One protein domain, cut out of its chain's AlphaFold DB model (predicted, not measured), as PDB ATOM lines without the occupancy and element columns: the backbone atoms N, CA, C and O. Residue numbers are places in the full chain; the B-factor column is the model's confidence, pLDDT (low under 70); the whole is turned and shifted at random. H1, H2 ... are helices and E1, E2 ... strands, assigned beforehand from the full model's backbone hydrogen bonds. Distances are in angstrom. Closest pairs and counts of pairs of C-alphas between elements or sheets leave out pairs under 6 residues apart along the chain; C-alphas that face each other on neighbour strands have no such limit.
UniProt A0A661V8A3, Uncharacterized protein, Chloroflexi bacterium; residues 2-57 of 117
ATOM      1  N   GLY A   2      -8.013  16.095  12.476       56.97
ATOM      2  CA  GLY A   2      -7.025  17.191  12.407       56.97
ATOM      3  C   GLY A   2      -7.512  18.504  11.771       56.97
ATOM      4  O   GLY A   2      -7.143  19.579  12.231       56.97
ATOM      5  N   MET A   3      -8.415  18.442  10.781       61.06
ATOM      6  CA  MET A   3      -8.975  19.640  10.129       61.06
ATOM      7  C   MET A   3      -9.745  20.555  11.099       61.06
ATOM      8  O   MET A   3      -9.694  21.771  10.955       61.06
ATOM      9  N   GLU A   4     -10.413  19.985  12.106       78.19
ATOM     10  CA  GLU A   4     -11.203  20.758  13.071       78.19
ATOM     11  C   GLU A   4     -10.308  21.519  14.055       78.19
ATOM     12  O   GLU A   4     -10.579  22.669  14.383       78.19
ATOM     13  N   LEU A   5      -9.210  20.904  14.503       81.56
ATOM     14  CA  LEU A   5      -8.310  21.499  15.493       81.56
ATOM     15  C   LEU A   5      -7.571  22.732  14.949       81.56
ATOM     16  O   LEU A   5      -7.360  23.692  15.689       81.56
ATOM     17  N   ARG A   6      -7.239  22.744  13.649       82.62
ATOM     18  CA  ARG A   6      -6.548  23.866  12.984       82.62
ATOM     19  C   ARG A   6      -7.301  25.187  13.126       82.62
ATOM     20  O   ARG A   6      -6.679  26.209  13.398       82.62
ATOM     21  N   ALA A   7      -8.630  25.162  13.023       86.81
ATOM     22  CA  ALA A   7      -9.472  26.354  13.170       86.81
ATOM     23  C   ALA A   7      -9.416  26.977  14.582       86.81
ATOM     24  O   ALA A   7      -9.869  28.104  14.797       86.81
ATOM     25  N   HIS A   8      -8.869  26.250  15.559       89.31
ATOM     26  CA  HIS A   8      -8.732  26.705  16.937       89.31
ATOM     27  C   HIS A   8      -7.299  27.113  17.310       89.31
ATOM     28  O   HIS A   8      -7.099  27.549  18.437       89.31
ATOM     29  N   LEU A   9      -6.327  27.037  16.395       89.31
ATOM     30  CA  LEU A   9      -4.969  27.554  16.614       89.31
ATOM     31  C   LEU A   9      -4.938  29.093  16.587       89.31
ATOM     32  O   LEU A   9      -5.863  29.725  16.072       89.31
ATOM     33  N   CYS A  10      -3.875  29.710  17.112       90.44
ATOM     34  CA  CYS A  10      -3.624  31.140  16.892       90.44
ATOM     35  C   CYS A  10      -3.148  31.401  15.453       90.44
ATOM     36  O   CYS A  10      -2.698  30.479  14.778       90.44
ATOM     37  N   GLU A  11      -3.221  32.651  14.992       89.44
ATOM     38  CA  GLU A  11      -2.892  33.036  13.606       89.44
ATOM     39  C   GLU A  11      -1.502  32.556  13.160       89.44
ATOM     40  O   GLU A  11      -1.356  31.998  12.076       89.44
ATOM     41  N   GLU A  12      -0.504  32.689  14.036       89.88
ATOM     42  CA  GLU A  12       0.860  32.203  13.812       89.88
ATOM     43  C   GLU A  12       0.885  30.703  13.484       89.88
ATOM     44  O   GLU A  12       1.411  30.286  12.454       89.88
ATOM     45  N   HIS A  13       0.261  29.879  14.328       89.06
ATOM     46  CA  HIS A  13       0.275  28.430  14.150       89.06
ATOM     47  C   HIS A  13      -0.686  27.975  13.047       89.06
ATOM     48  O   HIS A  13      -0.414  26.983  12.378       89.06
ATOM     49  N   GLN A  14      -1.770  28.707  12.780       87.81
ATOM     50  CA  GLN A  14      -2.596  28.457  11.596       87.81
ATOM     51  C   GLN A  14      -1.780  28.597  10.305       87.81
ATOM     52  O   GLN A  14      -1.955  27.783   9.398       87.81
ATOM     53  N   ALA A  15      -0.881  29.586  10.232       86.38
ATOM     54  CA  ALA A  15       0.014  29.764   9.094       86.38
ATOM     55  C   ALA A  15       1.048  28.632   9.000       86.38
ATOM     56  O   ALA A  15       1.225  28.066   7.924       86.38
ATOM     57  N   VAL A  16       1.670  28.241  10.117       83.19
ATOM     58  CA  VAL A  16       2.657  27.143  10.148       83.19
ATOM     59  C   VAL A  16       2.041  25.813   9.711       83.19
ATOM     60  O   VAL A  16       2.620  25.090   8.905       83.19
ATOM     61  N   PHE A  17       0.835  25.505  10.185       78.25
ATOM     62  CA  PHE A  17       0.130  24.277   9.827       78.25
ATOM     63  C   PHE A  17      -0.717  24.417   8.556       78.25
ATOM     64  O   PHE A  17      -1.516  23.530   8.277       78.25
ATOM     65  N   SER A  18      -0.593  25.503   7.779       75.25
ATOM     66  CA  SER A  18      -1.432  25.728   6.593       75.25
ATOM     67  C   SER A  18      -1.233  24.655   5.510       75.25
ATOM     68  O   SER A  18      -2.227  24.109   5.018       75.25
ATOM     69  N   ASP A  19       0.020  24.279   5.250       67.19
ATOM     70  CA  ASP A  19       0.422  23.359   4.174       67.19
ATOM     71  C   ASP A  19       0.652  21.909   4.636       67.19
ATOM     72  O   ASP A  19       0.723  20.995   3.814       67.19
ATOM     73  N   HIS A  20       0.708  21.671   5.948       61.56
ATOM     74  CA  HIS A  20       0.898  20.343   6.528       61.56
ATOM     75  C   HIS A  20      -0.448  19.775   7.005       61.56
ATOM     76  O   HIS A  20      -1.132  20.338   7.866       61.56
ATOM     77  N   PHE A  21      -0.872  18.672   6.383       54.66
ATOM     78  CA  PHE A  21      -2.114  17.967   6.727       54.66
ATOM     79  C   PHE A  21      -1.946  17.004   7.898       54.66
ATOM     80  O   PHE A  21      -2.943  16.597   8.501       54.66
ATOM     81  N   ASP A  22      -0.705  16.659   8.214       54.19
ATOM     82  CA  ASP A  22      -0.425  15.571   9.118       54.19
ATOM     83  C   ASP A  22      -0.380  16.079  10.557       54.19
ATOM     84  O   ASP A  22       0.476  16.857  10.979       54.19
ATOM     85  N   THR A  23      -1.366  15.616  11.321       62.06
ATOM     86  CA  THR A  23      -1.257  15.393  12.761       62.06
ATOM     87  C   THR A  23      -0.139  14.377  12.978       62.06
ATOM     88  O   THR A  23      -0.396  13.185  13.161       62.06
ATOM     89  N   GLU A  24       1.105  14.819  12.816       72.06
ATOM     90  CA  GLU A  24       2.266  13.969  13.022       72.06
ATOM     91  C   GLU A  24       2.415  13.712  14.517       72.06
ATOM     92  O   GLU A  24       2.319  14.621  15.352       72.06
ATOM     93  N   ILE A  25       2.628  12.441  14.846       82.19
ATOM     94  CA  ILE A  25       3.148  12.078  16.153       82.19
ATOM     95  C   ILE A  25       4.589  12.578  16.178       82.19
ATOM     96  O   ILE A  25       5.413  12.121  15.386       82.19
ATOM     97  N   ILE A  26       4.866  13.526  17.065       85.31
ATOM     98  CA  ILE A  26       6.203  14.070  17.281       85.31
ATOM     99  C   ILE A  26       6.778  13.509  18.576       85.31
ATOM    100  O   ILE A  26       6.050  13.271  19.543       85.31
ATOM    101  N   ASP A  27       8.096  13.354  18.606       88.62
ATOM    102  CA  ASP A  27       8.833  13.108  19.836       88.62
ATOM    103  C   ASP A  27       9.033  14.456  20.546       88.62
ATOM    104  O   ASP A  27       9.860  15.278  20.144       88.62
ATOM    105  N   TRP A  28       8.235  14.716  21.581       86.62
ATOM    106  CA  TRP A  28       8.383  15.903  22.414       86.62
ATOM    107  C   TRP A  28       9.322  15.615  23.583       86.62
ATOM    108  O   TRP A  28       9.151  14.623  24.295       86.62
ATOM    109  N   VAL A  29      10.299  16.501  23.782       89.56
ATOM    110  CA  VAL A  29      11.254  16.433  24.891       89.56
ATOM    111  C   VAL A  29      10.850  17.438  25.964       89.56
ATOM    112  O   VAL A  29      10.711  18.627  25.672       89.56
ATOM    113  N   ASP A  30      10.671  16.976  27.199       85.81
ATOM    114  CA  ASP A  30      10.440  17.860  28.342       85.81
ATOM    115  C   ASP A  30      11.746  18.581  28.724       85.81
ATOM    116  O   ASP A  30      12.729  17.949  29.112       85.81
ATOM    117  N   ASP A  31      11.754  19.916  28.649       86.94
ATOM    118  CA  ASP A  31      12.944  20.742  28.912       86.94
ATOM    119  C   ASP A  31      13.501  20.615  30.345       86.94
ATOM    120  O   ASP A  31      14.647  20.989  30.605       86.94
ATOM    121  N   LYS A  32      12.698  20.137  31.305       89.25
ATOM    122  CA  LYS A  32      13.097  19.992  32.712       89.25
ATOM    123  C   LYS A  32      13.596  18.590  33.026       89.25
ATOM    124  O   LYS A  32      14.518  18.462  33.830       89.25
ATOM    125  N   THR A  33      12.971  17.556  32.463       92.62
ATOM    126  CA  THR A  33      13.289  16.153  32.788       92.62
ATOM    127  C   THR A  33      14.146  15.466  31.728       92.62
ATOM    128  O   THR A  33      14.837  14.499  32.048       92.62
ATOM    129  N   GLY A  34      14.130  15.952  30.484       91.69
ATOM    130  CA  GLY A  34      14.733  15.284  29.329       91.69
ATOM    131  C   GLY A  34      13.965  14.042  28.866       91.69
ATOM    132  O   GLY A  34      14.471  13.292  28.032       91.69
ATOM    133  N   GLU A  35      12.773  13.792  29.412       92.81
ATOM    134  CA  GLU A  35      11.922  12.679  29.002       92.81
ATOM    135  C   GLU A  35      11.374  12.917  27.593       92.81
ATOM    136  O   GLU A  35      10.945  14.022  27.262       92.81
ATOM    137  N   VAL A  36      11.392  11.868  26.768       92.31
ATOM    138  CA  VAL A  36      10.864  11.894  25.402       92.31
ATOM    139  C   VAL A  36       9.520  11.179  25.385       92.31
ATOM    140  O   VAL A  36       9.437  10.003  25.742       92.31
ATOM    141  N   THR A  37       8.473  11.878  24.952       89.06
ATOM    142  CA  THR A  37       7.117  11.328  24.836       89.06
ATOM    143  C   THR A  37       6.549  11.572  23.446       89.06
ATOM    144  O   THR A  37       6.802  12.602  22.826       89.06
ATOM    145  N   GLN A  38       5.770  10.614  22.954       88.31
ATOM    146  CA  GLN A  38       5.094  10.735  21.668       88.31
ATOM    147  C   GLN A  38       3.759  11.450  21.836       88.31
ATOM    148  O   GLN A  38       2.890  10.985  22.577       88.31
ATOM    149  N   VAL A  39       3.594  12.572  21.137       86.06
ATOM    150  CA  VAL A  39       2.398  13.422  21.223       86.06
ATOM    151  C   VAL A  39       1.912  13.832  19.838       86.06
ATOM    152  O   VAL A  39       2.696  13.929  18.898       86.06
ATOM    153  N   ASP A  40       0.617  14.113  19.706       85.88
ATOM    154  CA  ASP A  40       0.085  14.799  18.525       85.88
ATOM    155  C   ASP A  40       0.611  16.240  18.523       85.88
ATOM    156  O   ASP A  40       0.285  17.023  19.421       85.88
ATOM    157  N   GLY A  41       1.451  16.587  17.543       84.25
ATOM    158  CA  GLY A  41       2.150  17.874  17.536       84.25
ATOM    159  C   GLY A  41       1.210  19.079  17.507       84.25
ATOM    160  O   GLY A  41       1.477  20.098  18.147       84.25
ATOM    161  N   LEU A  42       0.068  18.955  16.828       85.12
ATOM    162  CA  LEU A  42      -0.913  20.029  16.725       85.12
ATOM    163  C   LEU A  42      -1.650  20.219  18.053       85.12
ATOM    164  O   LEU A  42      -1.750  21.343  18.556       85.12
ATOM    165  N   GLN A  43      -2.150  19.128  18.637       83.94
ATOM    166  CA  GLN A  43      -2.815  19.157  19.935       83.94
ATOM    167  C   GLN A  43      -1.865  19.659  21.027       83.94
ATOM    168  O   GLN A  43      -2.274  20.467  21.864       83.94
ATOM    169  N   HIS A  44      -0.603  19.232  20.988       87.44
ATOM    170  CA  HIS A  44       0.421  19.642  21.942       87.44
ATOM    171  C   HIS A  44       0.667  21.148  21.891       87.44
ATOM    172  O   HIS A  44       0.491  21.829  22.898       87.44
ATOM    173  N   VAL A  45       0.971  21.700  20.710       89.19
ATOM    174  CA  VAL A  45       1.166  23.150  20.513       89.19
ATOM    175  C   VAL A  45      -0.063  23.945  20.945       89.19
ATOM    176  O   VAL A  45       0.047  25.006  21.570       89.19
ATOM    177  N   LEU A  46      -1.258  23.436  20.651       89.81
ATOM    178  CA  LEU A  46      -2.487  24.072  21.092       89.81
ATOM    179  C   LEU A  46      -2.556  24.130  22.624       89.81
ATOM    180  O   LEU A  46      -2.818  25.196  23.185       89.81
ATOM    181  N   GLN A  47      -2.268  23.024  23.307       89.19
ATOM    182  CA  GLN A  47      -2.296  22.930  24.766       89.19
ATOM    183  C   GLN A  47      -1.217  23.783  25.437       89.19
ATOM    184  O   GLN A  47      -1.522  24.545  26.355       89.19
ATOM    185  N   ILE A  48       0.035  23.709  24.984       89.94
ATOM    186  CA  ILE A  48       1.145  24.376  25.674       89.94
ATOM    187  C   ILE A  48       1.283  25.856  25.319       89.94
ATOM    188  O   ILE A  48       1.869  26.591  26.118       89.94
ATOM    189  N   HIS A  49       0.742  26.286  24.173       92.38
ATOM    190  CA  HIS A  49       0.897  27.643  23.654       92.38
ATOM    191  C   HIS A  49      -0.433  28.317  23.300       92.38
ATOM    192  O   HIS A  49      -0.807  29.282  23.965       92.38
ATOM    193  N   CYS A  50      -1.160  27.841  22.277       92.94
ATOM    194  CA  CYS A  50      -2.311  28.589  21.737       92.94
ATOM    195  C   CYS A  50      -3.391  28.836  22.799       92.94
ATOM    196  O   CYS A  50      -3.951  29.926  22.862       92.94
ATOM    197  N   SER A  51      -3.634  27.850  23.667       94.12
ATOM    198  CA  SER A  51      -4.636  27.928  24.731       94.12
ATOM    199  C   SER A  51      -4.323  28.950  25.827       94.12
ATOM    200  O   SER A  51      -5.227  29.390  26.536       94.12
ATOM    201  N   LYS A  52      -3.049  29.337  25.959       93.31
ATOM    202  CA  LYS A  52      -2.561  30.288  26.966       93.31
ATOM    203  C   LYS A  52      -2.564  31.731  26.465       93.31
ATOM    204  O   LYS A  52      -2.279  32.641  27.241       93.31
ATOM    205  N   GLN A  53      -2.859  31.945  25.183       93.50
ATOM    206  CA  GLN A  53      -2.901  33.277  24.596       93.50
ATOM    207  C   GLN A  53      -4.070  34.094  25.173       93.50
ATOM    208  O   GLN A  53      -5.155  33.550  25.417       93.50
ATOM    209  N   PRO A  54      -3.886  35.409  25.385       91.00
ATOM    210  CA  PRO A  54      -4.968  36.268  25.836       91.00
ATOM    211  C   PRO A  54      -6.105  36.255  24.812       91.00
ATOM    212  O   PRO A  54      -5.883  36.325  23.606       91.00
ATOM    213  N   GLY A  55      -7.338  36.144  25.299       90.00
ATOM    214  CA  GLY A  55      -8.514  36.082  24.433       90.00
ATOM    215  C   GLY A  55      -8.701  34.750  23.706       90.00
ATOM    216  O   GLY A  55      -9.577  34.666  22.855       90.00
ATOM    217  N   TYR A  56      -7.955  33.687  24.038       92.75
ATOM    218  CA  TYR A  56      -8.189  32.361  23.453       92.75
ATOM    219  C   TYR A  56      -9.650  31.890  23.615       92.75
ATOM    220  O   TYR A  56     -10.236  31.304  22.699       92.75
ATOM    221  N   ILE A  57     -10.262  32.211  24.756       92.50
ATOM    222  CA  ILE A  57     -11.707  32.137  24.979       92.50
ATOM    223  C   ILE A  57     -12.212  33.578  25.094       92.50
ATOM    224  O   ILE A  57     -11.767  34.318  25.968       92.50
TER     225      ILE A  57
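AT A GLANCE: This is residues 2 to 57 of the 117 residues of an uncharacterized protein of Chloroflexi bacterium (UniProt A0A661V8A3). A short helix, H3, stands in the middle, with a two-stranded hairpin of E1 and E2 at one end of the domain and two small helices, H1 and H2, at the other. The 56 printed residues run H1, H2, E1, E2, H3, and the two strands make one antiparallel sheet in the order E1 - E2. The class is mixed, helices and strands. The whole is only just compact, close to loose, with a radius of gyration of the C-alphas of 11.9 A and spans of 30 by 26 by 15 A.

HOW THE PARTS SIT: Start at H1, residues 2 to 6, and H2, residues 11 to 16: they are close but not clearly touching, and their closest C-alphas, Arg 6 and Gln 14, are 6.2 A apart. Go on to the hairpin of E1, residues 25 to 29, and E2, residues 36 to 40, antiparallel at 142 degrees. Look there for N 28 and O 37, 2.8 A apart, and N 26 and O 39, 2.9 A, both within hydrogen-bond range. A tight link leads from E2 to H3, residues 41 to 48. H1 and H3 only just touch, with 3 pairs of C-alphas within 8 A, the closest being Leu 5 and Gln 43 at 7.4 A. H2 and H3 are only just apart, at 8.3 A. The closest C-alphas of E1 and H3, Ile 26 and Gly 41, are 5.6 A apart. In H1, H2 and H3 every O i to N i+4 pair is within hydrogen-bond range.

IN THESE COORDINATES: Find C-alpha 2 at (-7.025, 17.191, 12.407), where H1 begins; it is 6.7 A long, and H2 8.8 A. E1 measures 12.7 A and E2 13.1 A. H3, 10.5 A, ends at C-alpha 48, (1.145, 24.376, 25.674).

THE WHOLE: The C-alphas farthest apart, Asp 19 and Thr 33, are 32.2 A apart. The printed part has no cut and no long link. Look for pLDDT under 70 at residues 2 to 3 and 19 to 23.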